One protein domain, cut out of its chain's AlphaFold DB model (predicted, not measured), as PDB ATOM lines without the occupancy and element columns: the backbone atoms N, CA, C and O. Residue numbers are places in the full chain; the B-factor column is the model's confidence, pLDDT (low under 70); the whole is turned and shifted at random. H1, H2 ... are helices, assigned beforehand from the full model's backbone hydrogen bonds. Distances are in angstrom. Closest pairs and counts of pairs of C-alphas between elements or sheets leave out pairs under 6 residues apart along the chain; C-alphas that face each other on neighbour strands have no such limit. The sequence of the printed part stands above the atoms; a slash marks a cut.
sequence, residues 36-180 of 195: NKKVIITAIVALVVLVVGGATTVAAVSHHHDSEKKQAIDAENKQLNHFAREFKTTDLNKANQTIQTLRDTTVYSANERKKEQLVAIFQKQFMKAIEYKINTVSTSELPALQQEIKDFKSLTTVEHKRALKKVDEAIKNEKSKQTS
ATOM      1  N   ASN A  36     -38.789  -8.661  32.652       59.50
ATOM      2  CA  ASN A  36     -38.080  -8.645  31.367       59.50
ATOM      3  C   ASN A  36     -39.027  -8.465  30.179       59.50
ATOM      4  O   ASN A  36     -38.729  -7.679  29.288       59.50
ATOM      5  N   LYS A  37     -40.178  -9.153  30.158       64.25
ATOM      6  CA  LYS A  37     -41.141  -9.012  29.055       64.25
ATOM      7  C   LYS A  37     -41.680  -7.585  28.944       64.25
ATOM      8  O   LYS A  37     -41.721  -7.059  27.839       64.25
ATOM      9  N   LYS A  38     -42.046  -6.939  30.059       68.12
ATOM     10  CA  LYS A  38     -42.526  -5.545  30.041       68.12
ATOM     11  C   LYS A  38     -41.438  -4.575  29.574       68.12
ATOM     12  O   LYS A  38     -41.710  -3.750  28.712       68.12
ATOM     13  N   VAL A  39     -40.208  -4.724  30.070       71.50
ATOM     14  CA  VAL A  39     -39.070  -3.873  29.679       71.50
ATOM     15  C   VAL A  39     -38.721  -4.042  28.197       71.50
ATOM     16  O   VAL A  39     -38.529  -3.048  27.500       71.50
ATOM     17  N   ILE A  40     -38.712  -5.277  27.684       71.38
ATOM     18  CA  ILE A  40     -38.477  -5.562  26.259       71.38
ATOM     19  C   ILE A  40     -39.578  -4.941  25.393       71.38
ATOM     20  O   ILE A  40     -39.271  -4.307  24.388       71.38
ATOM     21  N   ILE A  41     -40.851  -5.063  25.789       69.88
ATOM     22  CA  ILE A  41     -41.970  -4.460  25.050       69.88
ATOM     23  C   ILE A  41     -41.835  -2.934  25.020       69.88
ATOM     24  O   ILE A  41     -41.940  -2.344  23.949       69.88
ATOM     25  N   THR A  42     -41.541  -2.284  26.150       71.94
ATOM     26  CA  THR A  42     -41.349  -0.826  26.195       71.94
ATOM     27  C   THR A  42     -40.161  -0.375  25.341       71.94
ATOM     28  O   THR A  42     -40.272   0.625  24.636       71.94
ATOM     29  N   ALA A  43     -39.055  -1.125  25.336       73.00
ATOM     30  CA  ALA A  43     -37.899  -0.830  24.491       73.00
ATOM     31  C   ALA A  43     -38.221  -0.975  22.992       73.00
ATOM     32  O   ALA A  43     -37.831  -0.122  22.199       73.00
ATOM     33  N   ILE A  44     -38.979  -2.009  22.606       73.50
ATOM     34  CA  ILE A  44     -39.443  -2.193  21.222       73.50
ATOM     35  C   ILE A  44     -40.377  -1.050  20.817       73.50
ATOM     36  O   ILE A  44     -40.202  -0.480  19.746       73.50
ATOM     37  N   VAL A  45     -41.329  -0.666  21.672       77.38
ATOM     38  CA  VAL A  45     -42.244   0.454  21.397       77.38
ATOM     39  C   VAL A  45     -41.469   1.764  21.230       77.38
ATOM     40  O   VAL A  45     -41.708   2.487  20.267       77.38
ATOM     41  N   ALA A  46     -40.495   2.051  22.098       72.19
ATOM     42  CA  ALA A  46     -39.650   3.240  21.976       72.19
ATOM     43  C   ALA A  46     -38.814   3.234  20.681       72.19
ATOM     44  O   ALA A  46     -38.698   4.264  20.016       72.19
ATOM     45  N   LEU A  47     -38.281   2.071  20.286       71.94
ATOM     46  CA  LEU A  47     -37.558   1.902  19.024       71.94
ATOM     47  C   LEU A  47     -38.476   2.152  17.818       71.94
ATOM     48  O   LEU A  47     -38.095   2.871  16.898       71.94
ATOM     49  N   VAL A  48     -39.695   1.607  17.834       75.88
ATOM     50  CA  VAL A  48     -40.692   1.814  16.773       75.88
ATOM     51  C   VAL A  48     -41.059   3.294  16.658       75.88
ATOM     52  O   VAL A  48     -41.067   3.828  15.552       75.88
ATOM     53  N   VAL A  49     -41.286   3.988  17.778       76.31
ATOM     54  CA  VAL A  49     -41.579   5.431  17.781       76.31
ATOM     55  C   VAL A  49     -40.412   6.242  17.205       76.31
ATOM     56  O   VAL A  49     -40.641   7.144  16.402       76.31
ATOM     57  N   LEU A  50     -39.164   5.895  17.538       73.62
ATOM     58  CA  LEU A  50     -37.973   6.541  16.970       73.62
ATOM     59  C   LEU A  50     -37.846   6.322  15.457       73.62
ATOM     60  O   LEU A  50     -37.557   7.268  14.725       73.62
ATOM     61  N   VAL A  51     -38.091   5.100  14.975       69.50
ATOM     62  CA  VAL A  51     -38.038   4.780  13.539       69.50
ATOM     63  C   VAL A  51     -39.139   5.515  12.772       69.50
ATOM     64  O   VAL A  51     -38.864   6.100  11.728       69.50
ATOM     65  N   VAL A  52     -40.366   5.555  13.302       72.00
ATOM     66  CA  VAL A  52     -41.494   6.268  12.674       72.00
ATOM     67  C   VAL A  52     -41.278   7.791  12.696       72.00
ATOM     68  O   VAL A  52     -41.525   8.463  11.692       72.00
ATOM     69  N   GLY A  53     -40.752   8.347  13.790       71.06
ATOM     70  CA  GLY A  53     -40.387   9.768  13.883       71.06
ATOM     71  C   GLY A  53     -39.252  10.167  12.927       71.06
ATOM     72  O   GLY A  53     -39.304  11.214  12.279       71.06
ATOM     73  N   GLY A  54     -38.246   9.302  12.768       66.38
ATOM     74  CA  GLY A  54     -37.183   9.488  11.775       66.38
ATOM     75  C   GLY A  54     -37.697   9.387  10.335       66.38
ATOM     76  O   GLY A  54     -37.349  10.208   9.492       66.38
ATOM     77  N   ALA A  55     -38.578   8.427  10.050       64.25
ATOM     78  CA  ALA A  55     -39.157   8.253   8.719       64.25
ATOM     79  C   ALA A  55     -40.028   9.448   8.299       64.25
ATOM     80  O   ALA A  55     -39.932   9.902   7.164       64.25
ATOM     81  N   THR A  56     -40.840   9.991   9.211       67.94
ATOM     82  CA  THR A  56     -41.704  11.154   8.927       67.94
ATOM     83  C   THR A  56     -40.907  12.433   8.667       67.94
ATOM     84  O   THR A  56     -41.238  13.176   7.744       67.94
ATOM     85  N   THR A  57     -39.821  12.670   9.407       64.44
ATOM     86  CA  THR A  57     -38.940  13.833   9.189       64.44
ATOM     87  C   THR A  57     -38.121  13.721   7.901       64.44
ATOM     88  O   THR A  57     -38.035  14.695   7.153       64.44
ATOM     89  N   VAL A  58     -37.587  12.538   7.575       60.00
ATOM     90  CA  VAL A  58     -36.895  12.294   6.294       60.00
ATOM     91  C   VAL A  58     -37.860  12.407   5.111       60.00
ATOM     92  O   VAL A  58     -37.517  13.047   4.120       60.00
ATOM     93  N   ALA A  59     -39.074  11.858   5.227       57.44
ATOM     94  CA  ALA A  59     -40.098  11.952   4.188       57.44
ATOM     95  C   ALA A  59     -40.554  13.398   3.947       57.44
ATOM     96  O   ALA A  59     -40.757  13.784   2.801       57.44
ATOM     97  N   ALA A  60     -40.683  14.216   4.999       60.41
ATOM     98  CA  ALA A  60     -41.040  15.628   4.865       60.41
ATOM     99  C   ALA A  60     -39.953  16.434   4.131       60.41
ATOM    100  O   ALA A  60     -40.264  17.230   3.244       60.41
ATOM    101  N   VAL A  61     -38.676  16.192   4.452       59.31
ATOM    102  CA  VAL A  61     -37.542  16.854   3.785       59.31
ATOM    103  C   VAL A  61     -37.377  16.366   2.341       59.31
ATOM    104  O   VAL A  61     -37.117  17.178   1.452       59.31
ATOM    105  N   SER A  62     -37.578  15.071   2.064       56.16
ATOM    106  CA  SER A  62     -37.504  14.539   0.697       56.16
ATOM    107  C   SER A  62     -38.661  15.028  -0.178       56.16
ATOM    108  O   SER A  62     -38.431  15.417  -1.319       56.16
ATOM    109  N   HIS A  63     -39.886  15.104   0.361       55.34
ATOM    110  CA  HIS A  63     -41.047  15.602  -0.385       55.34
ATOM    111  C   HIS A  63     -40.886  17.058  -0.833       55.34
ATOM    112  O   HIS A  63     -41.306  17.404  -1.940       55.34
ATOM    113  N   HIS A  64     -40.277  17.910  -0.002       55.59
ATOM    114  CA  HIS A  64     -40.038  19.311  -0.357       55.59
ATOM    115  C   HIS A  64     -39.011  19.430  -1.492       55.59
ATOM    116  O   HIS A  64     -39.238  20.139  -2.473       55.59
ATOM    117  N   HIS A  65     -37.927  18.653  -1.414       57.44
ATOM    118  CA  HIS A  65     -36.871  18.645  -2.426       57.44
ATOM    119  C   HIS A  65     -37.322  18.055  -3.770       57.44
ATOM    120  O   HIS A  65     -36.913  18.544  -4.826       57.44
ATOM    121  N   ASP A  66     -38.165  17.022  -3.747       55.72
ATOM    122  CA  ASP A  66     -38.700  16.404  -4.962       55.72
ATOM    123  C   ASP A  66     -39.753  17.292  -5.634       55.72
ATOM    124  O   ASP A  66     -39.816  17.352  -6.864       55.72
ATOM    125  N   SER A  67     -40.534  18.043  -4.850       62.16
ATOM    126  CA  SER A  67     -41.497  19.021  -5.369       62.16
ATOM    127  C   SER A  67     -40.803  20.200  -6.058       62.16
ATOM    128  O   SER A  67     -41.160  20.542  -7.186       62.16
ATOM    129  N   GLU A  68     -39.768  20.782  -5.445       61.53
ATOM    130  CA  GLU A  68     -39.006  21.893  -6.036       61.53
ATOM    131  C   GLU A  68     -38.265  21.472  -7.308       61.53
ATOM    132  O   GLU A  68     -38.329  22.161  -8.330       61.53
ATOM    133  N   LYS A  69     -37.634  20.290  -7.296       64.44
ATOM    134  CA  LYS A  69     -37.015  19.721  -8.502       64.44
ATOM    135  C   LYS A  69     -38.046  19.486  -9.600       64.44
ATOM    136  O   LYS A  69     -37.782  19.796 -10.759       64.44
ATOM    137  N   LYS A  70     -39.230  18.974  -9.256       67.19
ATOM    138  CA  LYS A  70     -40.312  18.750 -10.223       67.19
ATOM    139  C   LYS A  70     -40.839  20.063 -10.811       67.19
ATOM    140  O   LYS A  70     -41.005  20.146 -12.022       67.19
ATOM    141  N   GLN A  71     -41.020  21.102  -9.998       71.50
ATOM    142  CA  GLN A  71     -41.450  22.422 -10.474       71.50
ATOM    143  C   GLN A  71     -40.415  23.077 -11.394       71.50
ATOM    144  O   GLN A  71     -40.790  23.613 -12.438       71.50
ATOM    145  N   ALA A  72     -39.124  22.982 -11.063       67.00
ATOM    146  CA  ALA A  72     -38.051  23.449 -11.940       67.00
ATOM    147  C   ALA A  72     -38.064  22.696 -13.282       67.00
ATOM    148  O   ALA A  72     -38.016  23.310 -14.348       67.00
ATOM    149  N   ILE A  73     -38.244  21.369 -13.247       61.09
ATOM    150  CA  ILE A  73     -38.352  20.532 -14.447       61.09
ATOM    151  C   ILE A  73     -39.559  20.931 -15.309       61.09
ATOM    152  O   ILE A  73     -39.424  20.981 -16.535       61.09
ATOM    153  N   ASP A  74     -40.709  21.213 -14.697       69.12
ATOM    154  CA  ASP A  74     -41.938  21.595 -15.396       69.12
ATOM    155  C   ASP A  74     -41.854  23.010 -15.992       69.12
ATOM    156  O   ASP A  74     -42.330  23.241 -17.108       69.12
ATOM    157  N   ALA A  75     -41.207  23.949 -15.297       70.19
ATOM    158  CA  ALA A  75     -40.944  25.294 -15.804       70.19
ATOM    159  C   ALA A  75     -39.995  25.263 -17.012       70.19
ATOM    160  O   ALA A  75     -40.305  25.840 -18.058       70.19
ATOM    161  N   GLU A  76     -38.897  24.509 -16.916       61.00
ATOM    162  CA  GLU A  76     -37.990  24.266 -18.039       61.00
ATOM    163  C   GLU A  76     -38.729  23.617 -19.219       61.00
ATOM    164  O   GLU A  76     -38.600  24.065 -20.354       61.00
ATOM    165  N   ASN A  77     -39.566  22.599 -18.980       65.31
ATOM    166  CA  ASN A  77     -40.327  21.936 -20.047       65.31
ATOM    167  C   ASN A  77     -41.276  22.898 -20.775       65.31
ATOM    168  O   ASN A  77     -41.453  22.793 -21.991       65.31
ATOM    169  N   LYS A  78     -41.883  23.851 -20.063       74.75
ATOM    170  CA  LYS A  78     -42.694  24.901 -20.694       74.75
ATOM    171  C   LYS A  78     -41.844  25.807 -21.582       74.75
ATOM    172  O   LYS A  78     -42.274  26.088 -22.696       74.75
ATOM    173  N   GLN A  79     -40.644  26.198 -21.149       65.94
ATOM    174  CA  GLN A  79     -39.722  27.005 -21.960       65.94
ATOM    175  C   GLN A  79     -39.239  26.259 -23.208       65.94
ATOM    176  O   GLN A  79     -39.233  26.828 -24.294       65.94
ATOM    177  N   LEU A  80     -38.909  24.969 -23.086       63.59
ATOM    178  CA  LEU A  80     -38.512  24.134 -24.224       63.59
ATOM    179  C   LEU A  80     -39.625  24.020 -25.267       63.59
ATOM    180  O   LEU A  80     -39.384  24.170 -26.463       63.59
ATOM    181  N   ASN A  81     -40.857  23.794 -24.814       68.44
ATOM    182  CA  ASN A  81     -42.015  23.714 -25.697       68.44
ATOM    183  C   ASN A  81     -42.386  25.074 -26.302       68.44
ATOM    184  O   ASN A  81     -42.798  25.133 -27.461       68.44
ATOM    185  N   HIS A  82     -42.227  26.159 -25.542       75.56
ATOM    186  CA  HIS A  82     -42.383  27.526 -26.035       75.56
ATOM    187  C   HIS A  82     -41.383  27.804 -27.157       75.56
ATOM    188  O   HIS A  82     -41.778  28.133 -28.272       75.56
ATOM    189  N   PHE A  83     -40.104  27.534 -26.903       63.22
ATOM    190  CA  PHE A  83     -39.039  27.672 -27.882       63.22
ATOM    191  C   PHE A  83     -39.292  26.816 -29.134       63.22
ATOM    192  O   PHE A  83     -39.227  27.313 -30.253       63.22
ATOM    193  N   ALA A  84     -39.651  25.539 -28.971       62.41
ATOM    194  CA  ALA A  84     -39.956  24.641 -30.086       62.41
ATOM    195  C   ALA A  84     -41.117  25.141 -30.961       62.41
ATOM    196  O   ALA A  84     -41.156  24.876 -32.165       62.41
ATOM    197  N   ARG A  85     -42.075  25.849 -30.350       65.50
ATOM    198  CA  ARG A  85     -43.230  26.445 -31.027       65.50
ATOM    199  C   ARG A  85     -42.860  27.741 -31.753       65.50
ATOM    200  O   ARG A  85     -43.379  27.971 -32.847       65.50
ATOM    201  N   GLU A  86     -41.978  28.547 -31.170       59.25
ATOM    202  CA  GLU A  86     -41.471  29.793 -31.756       59.25
ATOM    203  C   GLU A  86     -40.391  29.577 -32.816       59.25
ATOM    204  O   GLU A  86     -40.215  30.420 -33.693       59.25
ATOM    205  N   PHE A  87     -39.703  28.434 -32.797       62.31
ATOM    206  CA  PHE A  87     -38.672  28.104 -33.773       62.31
ATOM    207  C   PHE A  87     -39.286  27.799 -35.151       62.31
ATOM    208  O   PHE A  87     -39.501  26.649 -35.546       62.31
ATOM    209  N   LYS A  88     -39.588  28.871 -35.885       61.97
ATOM    210  CA  LYS A  88     -40.040  28.888 -37.278       61.97
ATOM    211  C   LYS A  88     -39.234  29.941 -38.035       61.97
ATOM    212  O   LYS A  88     -39.698  31.055 -38.247       61.97
ATOM    213  N   THR A  89     -38.011  29.597 -38.423       63.25
ATOM    214  CA  THR A  89     -37.169  30.458 -39.263       63.25
ATOM    215  C   THR A  89     -36.774  29.724 -40.539       63.25
ATOM    216  O   THR A  89     -36.353  28.571 -40.492       63.25
ATOM    217  N   THR A  90     -36.928  30.392 -41.679       60.97
ATOM    218  CA  THR A  90     -36.414  29.955 -42.989       60.97
ATOM    219  C   THR A  90     -34.989  30.460 -43.241       60.97
ATOM    220  O   THR A  90     -34.322  30.019 -44.176       60.97
ATOM    221  N   ASP A  91     -34.496  31.356 -42.381       68.00
ATOM    222  CA  ASP A  91     -33.144  31.899 -42.420       68.00
ATOM    223  C   ASP A  91     -32.185  31.004 -41.616       68.00
ATOM    224  O   ASP A  91     -32.335  30.842 -40.397       68.00
ATOM    225  N   LEU A  92     -31.202  30.427 -42.317       65.62
ATOM    226  CA  LEU A  92     -30.180  29.536 -41.760       65.62
ATOM    227  C   LEU A  92     -29.234  30.254 -40.787       65.62
ATOM    228  O   LEU A  92     -28.791  29.637 -39.818       65.62
ATOM    229  N   ASN A  93     -28.968  31.550 -40.976       68.81
ATOM    230  CA  ASN A  93     -28.098  32.315 -40.080       68.81
ATOM    231  C   ASN A  93     -28.791  32.593 -38.747       68.81
ATOM    232  O   ASN A  93     -28.205  32.374 -37.684       68.81
ATOM    233  N   LYS A  94     -30.071  32.986 -38.788       68.00
ATOM    234  CA  LYS A  94     -30.895  33.111 -37.576       68.00
ATOM    235  C   LYS A  94     -31.076  31.766 -36.889       68.00
ATOM    236  O   LYS A  94     -30.979  31.697 -35.664       68.00
ATOM    237  N   ALA A  95     -31.266  30.688 -37.654       66.56
ATOM    238  CA  ALA A  95     -31.284  29.338 -37.097       66.56
ATOM    239  C   ALA A  95     -29.982  29.052 -36.331       66.56
ATOM    240  O   ALA A  95     -30.048  28.589 -35.198       66.56
ATOM    241  N   ASN A  96     -28.822  29.410 -36.892       64.75
ATOM    242  CA  ASN A  96     -27.522  29.196 -36.257       64.75
ATOM    243  C   ASN A  96     -27.346  29.967 -34.944       64.75
ATOM    244  O   ASN A  96     -27.007  29.378 -33.920       64.75
ATOM    245  N   GLN A  97     -27.628  31.273 -34.950       70.75
ATOM    246  CA  GLN A  97     -27.550  32.104 -33.741       70.75
ATOM    247  C   GLN A  97     -28.459  31.570 -32.632       70.75
ATOM    248  O   GLN A  97     -28.087  31.528 -31.457       70.75
ATOM    249  N   THR A  98     -29.640  31.095 -33.018       68.75
ATOM    250  CA  THR A  98     -30.604  30.548 -32.070       68.75
ATOM    251  C   THR A  98     -30.152  29.190 -31.517       68.75
ATOM    252  O   THR A  98     -30.343  28.938 -30.333       68.75
ATOM    253  N   ILE A  99     -29.493  28.331 -32.311       65.94
ATOM    254  CA  ILE A  99     -28.857  27.093 -31.806       65.94
ATOM    255  C   ILE A  99     -27.768  27.411 -30.809       65.94
ATOM    256  O   ILE A  99     -27.651  26.718 -29.806       65.94
ATOM    257  N   GLN A 100     -26.934  28.398 -31.118       68.06
ATOM    258  CA  GLN A 100     -25.809  28.742 -30.270       68.06
ATOM    259  C   GLN A 100     -26.322  29.244 -28.924       68.06
ATOM    260  O   GLN A 100     -25.951  28.696 -27.895       68.06
ATOM    261  N   THR A 101     -27.329  30.119 -28.958       71.12
ATOM    262  CA  THR A 101     -28.066  30.551 -27.766       71.12
ATOM    263  C   THR A 101     -28.678  29.362 -27.024       71.12
ATOM    264  O   THR A 101     -28.464  29.216 -25.833       71.12
ATOM    265  N   LEU A 102     -29.386  28.455 -27.704       66.38
ATOM    266  CA  LEU A 102     -29.960  27.251 -27.090       66.38
ATOM    267  C   LEU A 102     -28.910  26.361 -26.434       66.38
ATOM    268  O   LEU A 102     -29.134  25.869 -25.332       66.38
ATOM    269  N   ARG A 103     -27.798  26.099 -27.127       61.38
ATOM    270  CA  ARG A 103     -26.697  25.268 -26.644       61.38
ATOM    271  C   ARG A 103     -26.103  25.914 -25.403       61.38
ATOM    272  O   ARG A 103     -25.977  25.232 -24.397       61.38
ATOM    273  N   ASP A 104     -25.846  27.212 -25.437       64.69
ATOM    274  CA  ASP A 104     -25.288  27.947 -24.304       64.69
ATOM    275  C   ASP A 104     -26.266  27.977 -23.114       64.69
ATOM    276  O   ASP A 104     -25.854  27.758 -21.977       64.69
ATOM    277  N   THR A 105     -27.577  28.105 -23.360       60.75
ATOM    278  CA  THR A 105     -28.617  28.016 -22.316       60.75
ATOM    279  C   THR A 105     -28.774  26.593 -21.762       60.75
ATOM    280  O   THR A 105     -29.110  26.411 -20.594       60.75
ATOM    281  N   THR A 106     -28.525  25.556 -22.567       57.62
ATOM    282  CA  THR A 106     -28.749  24.144 -22.183       57.62
ATOM    283  C   THR A 106     -27.514  23.417 -21.684       57.62
ATOM    284  O   THR A 106     -27.665  22.412 -20.988       57.62
ATOM    285  N   VAL A 107     -26.315  23.956 -21.927       51.34
ATOM    286  CA  VAL A 107     -25.063  23.559 -21.258       51.34
ATOM    287  C   VAL A 107     -25.184  23.697 -19.732       51.34
ATOM    288  O   VAL A 107     -24.515  22.967 -19.008       51.34
ATOM    289  N   TYR A 108     -26.109  24.529 -19.239       45.97
ATOM    290  CA  TYR A 108     -26.424  24.656 -17.812       45.97
ATOM    291  C   TYR A 108     -27.591  23.783 -17.316       45.97
ATOM    292  O   TYR A 108     -27.844  23.748 -16.111       45.97
ATOM    293  N   SER A 109     -28.288  23.042 -18.186       53.16
ATOM    294  CA  SER A 109     -29.314  22.091 -17.741       53.16
ATOM    295  C   SER A 109     -28.664  20.746 -17.397       53.16
ATOM    296  O   SER A 109     -28.077  20.090 -18.254       53.16
ATOM    297  N   ALA A 110     -28.791  20.290 -16.150       52.12
ATOM    298  CA  ALA A 110     -28.245  19.008 -15.683       52.12
ATOM    299  C   ALA A 110     -28.960  17.765 -16.274       52.12
ATOM    300  O   ALA A 110     -28.738  16.642 -15.822       52.12
ATOM    301  N   ASN A 111     -29.857  17.940 -17.252       65.62
ATOM    302  CA  ASN A 111     -30.732  16.893 -17.770       65.62
ATOM    303  C   ASN A 111     -30.387  16.532 -19.226       65.62
ATOM    304  O   ASN A 111     -30.947  17.089 -20.174       65.62
ATOM    305  N   GLU A 112     -29.499  15.547 -19.397       62.91
ATOM    306  CA  GLU A 112     -29.052  15.040 -20.709       62.91
ATOM    307  C   GLU A 112     -30.220  14.629 -21.630       62.91
ATOM    308  O   GLU A 112     -30.201  14.917 -22.825       62.91
ATOM    309  N   ARG A 113     -31.312  14.074 -21.086       65.31
ATOM    310  CA  ARG A 113     -32.497  13.687 -21.880       65.31
ATOM    311  C   ARG A 113     -33.191  14.883 -22.542       65.31
ATOM    312  O   ARG A 113     -33.721  14.764 -23.645       65.31
ATOM    313  N   LYS A 114     -33.214  16.044 -21.880       64.75
ATOM    314  CA  LYS A 114     -33.823  17.273 -22.422       64.75
ATOM    315  C   LYS A 114     -32.951  17.909 -23.500       64.75
ATOM    316  O   LYS A 114     -33.465  18.394 -24.507       64.75
ATOM    317  N   LYS A 115     -31.634  17.856 -23.311       67.19
ATOM    318  CA  LYS A 115     -30.642  18.271 -24.307       67.19
ATOM    319  C   LYS A 115     -30.802  17.470 -25.601       67.19
ATOM    320  O   LYS A 115     -30.863  18.065 -26.673       67.19
ATOM    321  N   GLU A 116     -30.992  16.155 -25.511       70.94
ATOM    322  CA  GLU A 116     -31.302  15.307 -26.672       70.94
ATOM    323  C   GLU A 116     -32.611  15.710 -27.375       70.94
ATOM    324  O   GLU A 116     -32.641  15.829 -28.602       70.94
ATOM    325  N   GLN A 117     -33.686  15.974 -26.622       70.75
ATOM    326  CA  GLN A 117     -34.976  16.395 -27.192       70.75
ATOM    327  C   GLN A 117     -34.883  17.727 -27.939       70.75
ATOM    328  O   GLN A 117     -35.422  17.864 -29.040       70.75
ATOM    329  N   LEU A 118     -34.177  18.703 -27.374       68.38
ATOM    330  CA  LEU A 118     -33.931  19.983 -28.026       68.38
ATOM    331  C   LEU A 118     -33.116  19.840 -29.303       68.38
ATOM    332  O   LEU A 118     -33.473  20.422 -30.327       68.38
ATOM    333  N   VAL A 119     -32.046  19.046 -29.244       71.25
ATOM    334  CA  VAL A 119     -31.225  18.735 -30.413       71.25
ATOM    335  C   VAL A 119     -32.097  18.112 -31.507       71.25
ATOM    336  O   VAL A 119     -32.017  18.546 -32.654       71.25
ATOM    337  N   ALA A 120     -32.991  17.179 -31.169       72.88
ATOM    338  CA  ALA A 120     -33.893  16.545 -32.130       72.88
ATOM    339  C   ALA A 120     -34.918  17.522 -32.746       72.88
ATOM    340  O   ALA A 120     -35.135  17.516 -33.961       72.88
ATOM    341  N   ILE A 121     -35.543  18.383 -31.933       68.75
ATOM    342  CA  ILE A 121     -36.479  19.414 -32.416       68.75
ATOM    343  C   ILE A 121     -35.762  20.371 -33.368       68.75
ATOM    344  O   ILE A 121     -36.278  20.675 -34.446       68.75
ATOM    345  N   PHE A 122     -34.560  20.805 -32.994       71.00
ATOM    346  CA  PHE A 122     -33.741  21.674 -33.818       71.00
ATOM    347  C   PHE A 122     -33.395  21.020 -35.164       71.00
ATOM    348  O   PHE A 122     -33.680  21.597 -36.212       71.00
ATOM    349  N   GLN A 123     -32.845  19.801 -35.145       74.38
ATOM    350  CA  GLN A 123     -32.476  19.060 -36.356       74.38
ATOM    351  C   GLN A 123     -33.654  18.962 -37.330       74.38
ATOM    352  O   GLN A 123     -33.513  19.232 -38.523       74.38
ATOM    353  N   LYS A 124     -34.850  18.661 -36.811       77.12
ATOM    354  CA  LYS A 124     -36.075  18.582 -37.613       77.12
ATOM    355  C   LYS A 124     -36.411  19.904 -38.308       77.12
ATOM    356  O   LYS A 124     -36.801  19.897 -39.472       77.12
ATOM    357  N   GLN A 125     -36.301  21.027 -37.605       72.81
ATOM    358  CA  GLN A 125     -36.659  22.338 -38.151       72.81
ATOM    359  C   GLN A 125     -35.580  22.885 -39.092       72.81
ATOM    360  O   GLN A 125     -35.904  23.483 -40.113       72.81
ATOM    361  N   PHE A 126     -34.309  22.599 -38.810       73.88
ATOM    362  CA  PHE A 126     -33.198  22.892 -39.708       73.88
ATOM    363  C   PHE A 126     -33.350  22.175 -41.052       73.88
ATOM    364  O   PHE A 126     -33.272  22.802 -42.107       73.88
ATOM    365  N   MET A 127     -33.663  20.877 -41.024       77.94
ATOM    366  CA  MET A 127     -33.909  20.114 -42.247       77.94
ATOM    367  C   MET A 127     -35.091  20.668 -43.048       77.94
ATOM    368  O   MET A 127     -35.010  20.734 -44.271       77.94
ATOM    369  N   LYS A 128     -36.151  21.137 -42.378       76.56
ATOM    370  CA  LYS A 128     -37.265  21.828 -43.046       76.56
ATOM    371  C   LYS A 128     -36.848  23.153 -43.685       76.56
ATOM    372  O   LYS A 128     -37.310  23.457 -44.777       76.56
ATOM    373  N   ALA A 129     -35.994  23.938 -43.027       72.75
ATOM    374  CA  ALA A 129     -35.485  25.187 -43.590       72.75
ATOM    375  C   ALA A 129     -34.637  24.933 -44.846       72.75
ATOM    376  O   ALA A 129     -34.768  25.660 -45.827       72.75
ATOM    377  N   ILE A 130     -33.830  23.865 -44.850       76.81
ATOM    378  CA  ILE A 130     -33.091  23.425 -46.040       76.81
ATOM    379  C   ILE A 130     -34.042  22.994 -47.149       76.81
ATOM    380  O   ILE A 130     -33.884  23.449 -48.273       76.81
ATOM    381  N   GLU A 131     -35.020  22.134 -46.859       80.25
ATOM    382  CA  GLU A 131     -36.005  21.696 -47.857       80.25
ATOM    383  C   GLU A 131     -36.743  22.884 -48.471       80.25
ATOM    384  O   GLU A 131     -36.894  22.959 -49.688       80.25
ATOM    385  N   TYR A 132     -37.152  23.839 -47.637       78.62
ATOM    386  CA  TYR A 132     -37.754  25.077 -48.103       78.62
ATOM    387  C   TYR A 132     -36.795  25.849 -49.014       78.62
ATOM    388  O   TYR A 132     -37.163  26.125 -50.150       78.62
ATOM    389  N   LYS A 133     -35.557  26.118 -48.566       77.00
ATOM    390  CA  LYS A 133     -34.557  26.826 -49.375       77.00
ATOM    391  C   LYS A 133     -34.301  26.118 -50.706       77.00
ATOM    392  O   LYS A 133     -34.342  26.790 -51.722       77.00
ATOM    393  N   ILE A 134     -34.109  24.796 -50.727       81.50
ATOM    394  CA  ILE A 134     -33.920  24.010 -51.962       81.50
ATOM    395  C   ILE A 134     -35.072  24.244 -52.947       81.50
ATOM    396  O   ILE A 134     -34.832  24.380 -54.142       81.50
ATOM    397  N   ASN A 135     -36.308  24.300 -52.451       80.88
ATOM    398  CA  ASN A 135     -37.493  24.477 -53.287       80.88
ATOM    399  C   ASN A 135     -37.718  25.931 -53.733       80.88
ATOM    400  O   ASN A 135     -38.479  26.153 -54.673       80.88
ATOM    401  N   THR A 136     -37.117  26.915 -53.056       79.06
ATOM    402  CA  THR A 136     -37.334  28.343 -53.341       79.06
ATOM    403  C   THR A 136     -36.171  29.034 -54.042       79.06
ATOM    404  O   THR A 136     -36.404  30.005 -54.754       79.06
ATOM    405  N   VAL A 137     -34.930  28.601 -53.805       77.44
ATOM    406  CA  VAL A 137     -33.743  29.235 -54.393       77.44
ATOM    407  C   VAL A 137     -33.546  28.788 -55.834       77.44
ATOM    408  O   VAL A 137     -33.905  27.676 -56.226       77.44
ATOM    409  N   SER A 138     -32.953  29.666 -56.635       76.06
ATOM    410  CA  SER A 138     -32.612  29.347 -58.016       76.06
ATOM    411  C   SER A 138     -31.503  28.292 -58.075       76.06
ATOM    412  O   SER A 138     -30.680  28.150 -57.169       76.06
ATOM    413  N   THR A 139     -31.426  27.553 -59.180       76.25
ATOM    414  CA  THR A 139     -30.434  26.482 -59.362       76.25
ATOM    415  C   THR A 139     -28.986  26.969 -59.212       76.25
ATOM    416  O   THR A 139     -28.120  26.218 -58.767       76.25
ATOM    417  N   SER A 140     -28.727  28.231 -59.563       78.88
ATOM    418  CA  SER A 140     -27.434  28.913 -59.411       78.88
ATOM    419  C   SER A 140     -27.027  29.158 -57.955       78.88
ATOM    420  O   SER A 140     -25.842  29.322 -57.685       78.88
ATOM    421  N   GLU A 141     -27.977  29.156 -57.021       77.50
ATOM    422  CA  GLU A 141     -27.759  29.446 -55.597       77.50
ATOM    423  C   GLU A 141     -27.608  28.170 -54.751       77.50
ATOM    424  O   GLU A 141     -27.128  28.224 -53.618       77.50
ATOM    425  N   LEU A 142     -27.937  26.996 -55.303       79.56
ATOM    426  CA  LEU A 142     -27.765  25.704 -54.628       79.56
ATOM    427  C   LEU A 142     -26.311  25.416 -54.188       79.56
ATOM    428  O   LEU A 142     -26.133  24.883 -53.090       79.56
ATOM    429  N   PRO A 143     -25.254  25.781 -54.949       81.25
ATOM    430  CA  PRO A 143     -23.872  25.635 -54.482       81.25
ATOM    431  C   PRO A 143     -23.537  26.532 -53.281       81.25
ATOM    432  O   PRO A 143     -22.796  26.112 -52.395       81.25
ATOM    433  N   ALA A 144     -24.106  27.742 -53.218       78.94
ATOM    434  CA  ALA A 144     -23.937  28.638 -52.074       78.94
ATOM    435  C   ALA A 144     -24.627  28.061 -50.829       78.94
ATOM    436  O   ALA A 144     -24.021  28.006 -49.763       78.94
ATOM    437  N   LEU A 145     -25.834  27.505 -50.990       78.31
ATOM    438  CA  LEU A 145     -26.530  26.764 -49.934       78.31
ATOM    439  C   LEU A 145     -25.721  25.547 -49.449       78.31
ATOM    440  O   LEU A 145     -25.656  25.279 -48.251       78.31
ATOM    441  N   GLN A 146     -25.077  24.816 -50.361       81.25
ATOM    442  CA  GLN A 146     -24.203  23.699 -50.000       81.25
ATOM    443  C   GLN A 146     -23.005  24.165 -49.160       81.25
ATOM    444  O   GLN A 146     -22.626  23.483 -48.208       81.25
ATOM    445  N   GLN A 147     -22.419  25.316 -49.495       80.25
ATOM    446  CA  GLN A 147     -21.315  25.902 -48.740       80.25
ATOM    447  C   GLN A 147     -21.774  26.408 -47.362       80.25
ATOM    448  O   GLN A 147     -21.139  26.074 -46.366       80.25
ATOM    449  N   GLU A 148     -22.929  27.080 -47.277       76.62
ATOM    450  CA  GLU A 148     -23.555  27.478 -46.003       76.62
ATOM    451  C   GLU A 148     -23.757  26.276 -45.068       76.62
ATOM    452  O   GLU A 148     -23.500  26.364 -43.868       76.62
ATOM    453  N   ILE A 149     -24.184  25.130 -45.613       77.88
ATOM    454  CA  ILE A 149     -24.339  23.894 -44.837       77.88
ATOM    455  C   ILE A 149     -22.976  23.345 -44.409       77.88
ATOM    456  O   ILE A 149     -22.848  22.955 -43.254       77.88
ATOM    457  N   LYS A 150     -21.957  23.335 -45.283       77.38
ATOM    458  CA  LYS A 150     -20.593  22.871 -44.942       77.38
ATOM    459  C   LYS A 150     -19.964  23.688 -43.818       77.38
ATOM    460  O   LYS A 150     -19.324  23.126 -42.930       77.38
ATOM    461  N   ASP A 151     -20.190  24.994 -43.826       72.06
ATOM    462  CA  ASP A 151     -19.671  25.905 -42.806       72.06
ATOM    463  C   ASP A 151     -20.453  25.800 -41.479       72.06
ATOM    464  O   ASP A 151     -20.020  26.299 -40.433       72.06
ATOM    465  N   PHE A 152     -21.565  25.057 -41.475       68.06
ATOM    466  CA  PHE A 152     -22.417  24.816 -40.318       68.06
ATOM    467  C   PHE A 152     -21.827  23.776 -39.350       68.06
ATOM    468  O   PHE A 152     -22.207  22.600 -39.309       68.06
ATOM    469  N   LYS A 153     -20.893  24.231 -38.509       62.03
ATOM    470  CA  LYS A 153     -20.183  23.409 -37.507       62.03
ATOM    471  C   LYS A 153     -21.040  22.963 -36.311       62.03
ATOM    472  O   LYS A 153     -20.594  22.145 -35.511       62.03
ATOM    473  N   SER A 154     -22.244  23.513 -36.143       59.12
ATOM    474  CA  SER A 154     -23.096  23.277 -34.966       59.12
ATOM    475  C   SER A 154     -24.030  22.063 -35.100       59.12
ATOM    476  O   SER A 154     -24.557  21.600 -34.084       59.12
ATOM    477  N   LEU A 155     -24.183  21.493 -36.302       62.22
ATOM    478  CA  LEU A 155     -24.921  20.244 -36.527       62.22
ATOM    479  C   LEU A 155     -24.151  19.022 -36.036       62.22
ATOM    480  O   LEU A 155     -22.925  18.960 -36.092       62.22
ATOM    481  N   THR A 156     -24.892  17.994 -35.630       66.50
ATOM    482  CA  THR A 156     -24.316  16.658 -35.482       66.50
ATOM    483  C   THR A 156     -23.799  16.181 -36.841       66.50
ATOM    484  O   THR A 156     -24.392  16.452 -37.888       66.50
ATOM    485  N   THR A 157     -22.700  15.430 -36.838       68.81
ATOM    486  CA  THR A 157     -22.058  14.901 -38.055       68.81
ATOM    487  C   THR A 157     -23.011  14.096 -38.946       68.81
ATOM    488  O   THR A 157     -22.820  14.043 -40.159       68.81
ATOM    489  N   VAL A 158     -24.052  13.489 -38.368       73.25
ATOM    490  CA  VAL A 158     -25.083  12.726 -39.088       73.25
ATOM    491  C   VAL A 158     -26.035  13.640 -39.864       73.25
ATOM    492  O   VAL A 158     -26.231  13.440 -41.062       73.25
ATOM    493  N   GLU A 159     -26.599  14.662 -39.218       68.38
ATOM    494  CA  GLU A 159     -27.564  15.560 -39.866       68.38
ATOM    495  C   GLU A 159     -26.884  16.504 -40.858       68.38
ATOM    496  O   GLU A 159     -27.438  16.795 -41.913       68.38
ATOM    497  N   HIS A 160     -25.627  16.867 -40.601       75.31
ATOM    498  CA  HIS A 160     -24.798  17.586 -41.564       75.31
ATOM    499  C   HIS A 160     -24.622  16.786 -42.872       75.31
ATOM    500  O   HIS A 160     -24.848  17.303 -43.965       75.31
ATOM    501  N   LYS A 161     -24.302  15.484 -42.784       79.31
ATOM    502  CA  LYS A 161     -24.208  14.602 -43.964       79.31
ATOM    503  C   LYS A 161     -25.550  14.454 -44.687       79.31
ATOM    504  O   LYS A 161     -25.585  14.435 -45.917       79.31
ATOM    505  N   ARG A 162     -26.653  14.352 -43.940       81.31
ATOM    506  CA  ARG A 162     -28.009  14.228 -44.499       81.31
ATOM    507  C   ARG A 162     -28.440  15.494 -45.245       81.31
ATOM    508  O   ARG A 162     -29.007  15.385 -46.330       81.31
ATOM    509  N   ALA A 163     -28.153  16.666 -44.685       74.25
ATOM    510  CA  ALA A 163     -28.398  17.965 -45.298       74.25
ATOM    511  C   ALA A 163     -27.650  18.117 -46.631       74.25
ATOM    512  O   ALA A 163     -28.271  18.421 -47.651       74.25
ATOM    513  N   LEU A 164     -26.346  17.819 -46.643       83.50
ATOM    514  CA  LEU A 164     -25.525  17.879 -47.858       83.50
ATOM    515  C   LEU A 164     -26.042  16.942 -48.950       83.50
ATOM    516  O   LEU A 164     -26.211  17.375 -50.086       83.50
ATOM    517  N   LYS A 165     -26.388  15.698 -48.594       87.25
ATOM    518  CA  LYS A 165     -26.912  14.720 -49.555       87.25
ATOM    519  C   LYS A 165     -28.176  15.218 -50.267       87.25
ATOM    520  O   LYS A 165     -28.288  15.045 -51.474       87.25
ATOM    521  N   LYS A 166     -29.106  15.856 -49.546       83.88
ATOM    522  CA  LYS A 166     -30.335  16.402 -50.149       83.88
ATOM    523  C   LYS A 166     -30.052  17.535 -51.134       83.88
ATOM    524  O   LYS A 166     -30.685  17.594 -52.183       83.88
ATOM    525  N   VAL A 167     -29.106  18.417 -50.810       81.38
ATOM    526  CA  VAL A 167     -28.700  19.496 -51.722       81.38
ATOM    527  C   VAL A 167     -27.997  18.926 -52.954       81.38
ATOM    528  O   VAL A 167     -28.323  19.319 -54.071       81.38
ATOM    529  N   ASP A 168     -27.105  17.950 -52.777       85.94
ATOM    530  CA  ASP A 168     -26.428  17.270 -53.888       85.94
ATOM    531  C   ASP A 168     -27.421  16.557 -54.824       85.94
ATOM    532  O   ASP A 168     -27.296  16.634 -56.049       85.94
ATOM    533  N   GLU A 169     -28.439  15.895 -54.262       88.38
ATOM    534  CA  GLU A 169     -29.529  15.268 -55.019       88.38
ATOM    535  C   GLU A 169     -30.348  16.304 -55.805       88.38
ATOM    536  O   GLU A 169     -30.623  16.089 -56.988       88.38
ATOM    537  N   ALA A 170     -30.676  17.448 -55.197       80.44
ATOM    538  CA  ALA A 170     -31.366  18.544 -55.879       80.44
ATOM    539  C   ALA A 170     -30.532  19.101 -57.046       80.44
ATOM    540  O   ALA A 170     -31.022  19.186 -58.171       80.44
ATOM    541  N   ILE A 171     -29.240  19.375 -56.828       82.25
ATOM    542  CA  ILE A 171     -28.322  19.844 -57.880       82.25
ATOM    543  C   ILE A 171     -28.262  18.843 -59.042       82.25
ATOM    544  O   ILE A 171     -28.288  19.237 -60.213       82.25
ATOM    545  N   LYS A 172     -28.171  17.541 -58.747       87.81
ATOM    546  CA  LYS A 172     -28.115  16.487 -59.769       87.81
ATOM    547  C   LYS A 172     -29.411  16.408 -60.581       87.81
ATOM    548  O   LYS A 172     -29.350  16.263 -61.806       87.81
ATOM    549  N   ASN A 173     -30.564  16.517 -59.923       83.81
ATOM    550  CA  ASN A 173     -31.874  16.471 -60.574       83.81
ATOM    551  C   ASN A 173     -32.088  17.672 -61.500       83.81
ATOM    552  O   ASN A 173     -32.494  17.494 -62.648       83.81
ATOM    553  N   GLU A 174     -31.738  18.877 -61.055       76.69
ATOM    554  CA  GLU A 174     -31.841  20.085 -61.875       76.69
ATOM    555  C   GLU A 174     -30.885  20.061 -63.081       76.69
ATOM    556  O   GLU A 174     -31.298  20.389 -64.195       76.69
ATOM    557  N   LYS A 175     -29.636  19.594 -62.909       80.50
ATOM    558  CA  LYS A 175     -28.704  19.395 -64.039       80.50
ATOM    559  C   LYS A 175     -29.267  18.415 -65.065       80.50
ATOM    560  O   LYS A 175     -29.196  18.681 -66.262       80.50
ATOM    561  N   SER A 176     -29.864  17.321 -64.590       79.69
ATOM    562  CA  SER A 176     -30.478  16.305 -65.449       79.69
ATOM    563  C   SER A 176     -31.639  16.890 -66.267       79.69
ATOM    564  O   SER A 176     -31.680  16.684 -67.479       79.69
ATOM    565  N   LYS A 177     -32.511  17.707 -65.650       75.44
ATOM    566  CA  LYS A 177     -33.603  18.422 -66.347       75.44
ATOM    567  C   LYS A 177     -33.089  19.365 -67.443       75.44
ATOM    568  O   LYS A 177     -33.663  19.405 -68.528       75.44
ATOM    569  N   GLN A 178     -32.002  20.102 -67.193       70.12
ATOM    570  CA  GLN A 178     -31.410  21.011 -68.188       70.12
ATOM    571  C   GLN A 178     -30.811  20.266 -69.389       70.12
ATOM    572  O   GLN A 178     -30.961  20.715 -70.526       70.12
ATOM    573  N   THR A 179     -30.166  19.116 -69.165       65.44
ATOM    574  CA  THR A 179     -29.673  18.270 -70.263       65.44
ATOM    575  C   THR A 179     -30.805  17.687 -71.105       65.44
ATOM    576  O   THR A 179     -30.672  17.660 -72.324       65.44
ATOM    577  N   SER A 180     -31.931  17.296 -70.495       63.44
ATOM    578  CA  SER A 180     -33.115  16.797 -71.214       63.44
ATOM    579  C   SER A 180     -33.818  17.874 -72.047       63.44
ATOM    580  O   SER A 180     -34.366  17.572 -73.101       63.44
TER     581      SER A 180
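This is residues 36 to 180 of the 195 residues of the protein "Probable transcriptional regulator" of Fructobacillus ficulneus (UniProt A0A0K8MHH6). A very long helix, H1, sticks out as an arm with its residues 36 to 72 and leads into a bundle-like body of four shorter helices, roughly aligned with it, with H3 in the middle. The hairpin H2 and H3 and the hairpin H4 and H5 are staggered along the long axis. The printed part has 145 residues with five named helices, H1 to H5 in chain order, and no named strand: all helix. It is extended, a rod of 105 by 24 by 20 A, with a radius of gyration of the C-alphas of 28.1 A.

H1, residues 36 to 86, begins at C-alpha 36 (-38.080, -8.645, 31.367) and is 74.0 A long. H2 is residues 92 to 106, 20.4 A; H3 is residues 112 to 136, 36.2 A; H4 is residues 142 to 150, 12.4 A. H5, residues 157 to 180, 35.0 A, ends at C-alpha 180 (-33.115, 16.797, -71.214).

H3 is the hub. With residues 118 to 122 alone it touches H1, the same way at a shallow tilt of 13 degrees; the closest C-alphas, of Ala 84 and Ile 121, are 6.7 A apart. H2 touches H3 as a hairpin, closest at the C-alphas of Thr 106 and Lys 115, 6.5 A. With residues 123 to 134 alone H3 touches H5, closest at the C-alphas of Met 127 and Ala 163, 6.7 A. H4 and H5 touch as a hairpin, closest at the C-alphas of Gln 146 and Leu 164, 6.3 A. H1 and H5 are apart. In H1, H2, H3, H4 and H5 every O i to N i+4 pair is within hydrogen-bond range.

The farthest C-alphas, of Asn 36 and Ser 180, are 105.8 A apart. The printed part has no cut, and no link is long. Mean pLDDT of the printed part is 70.0; 72 residues are under 70, among them 54 to 70 and 102 to 115.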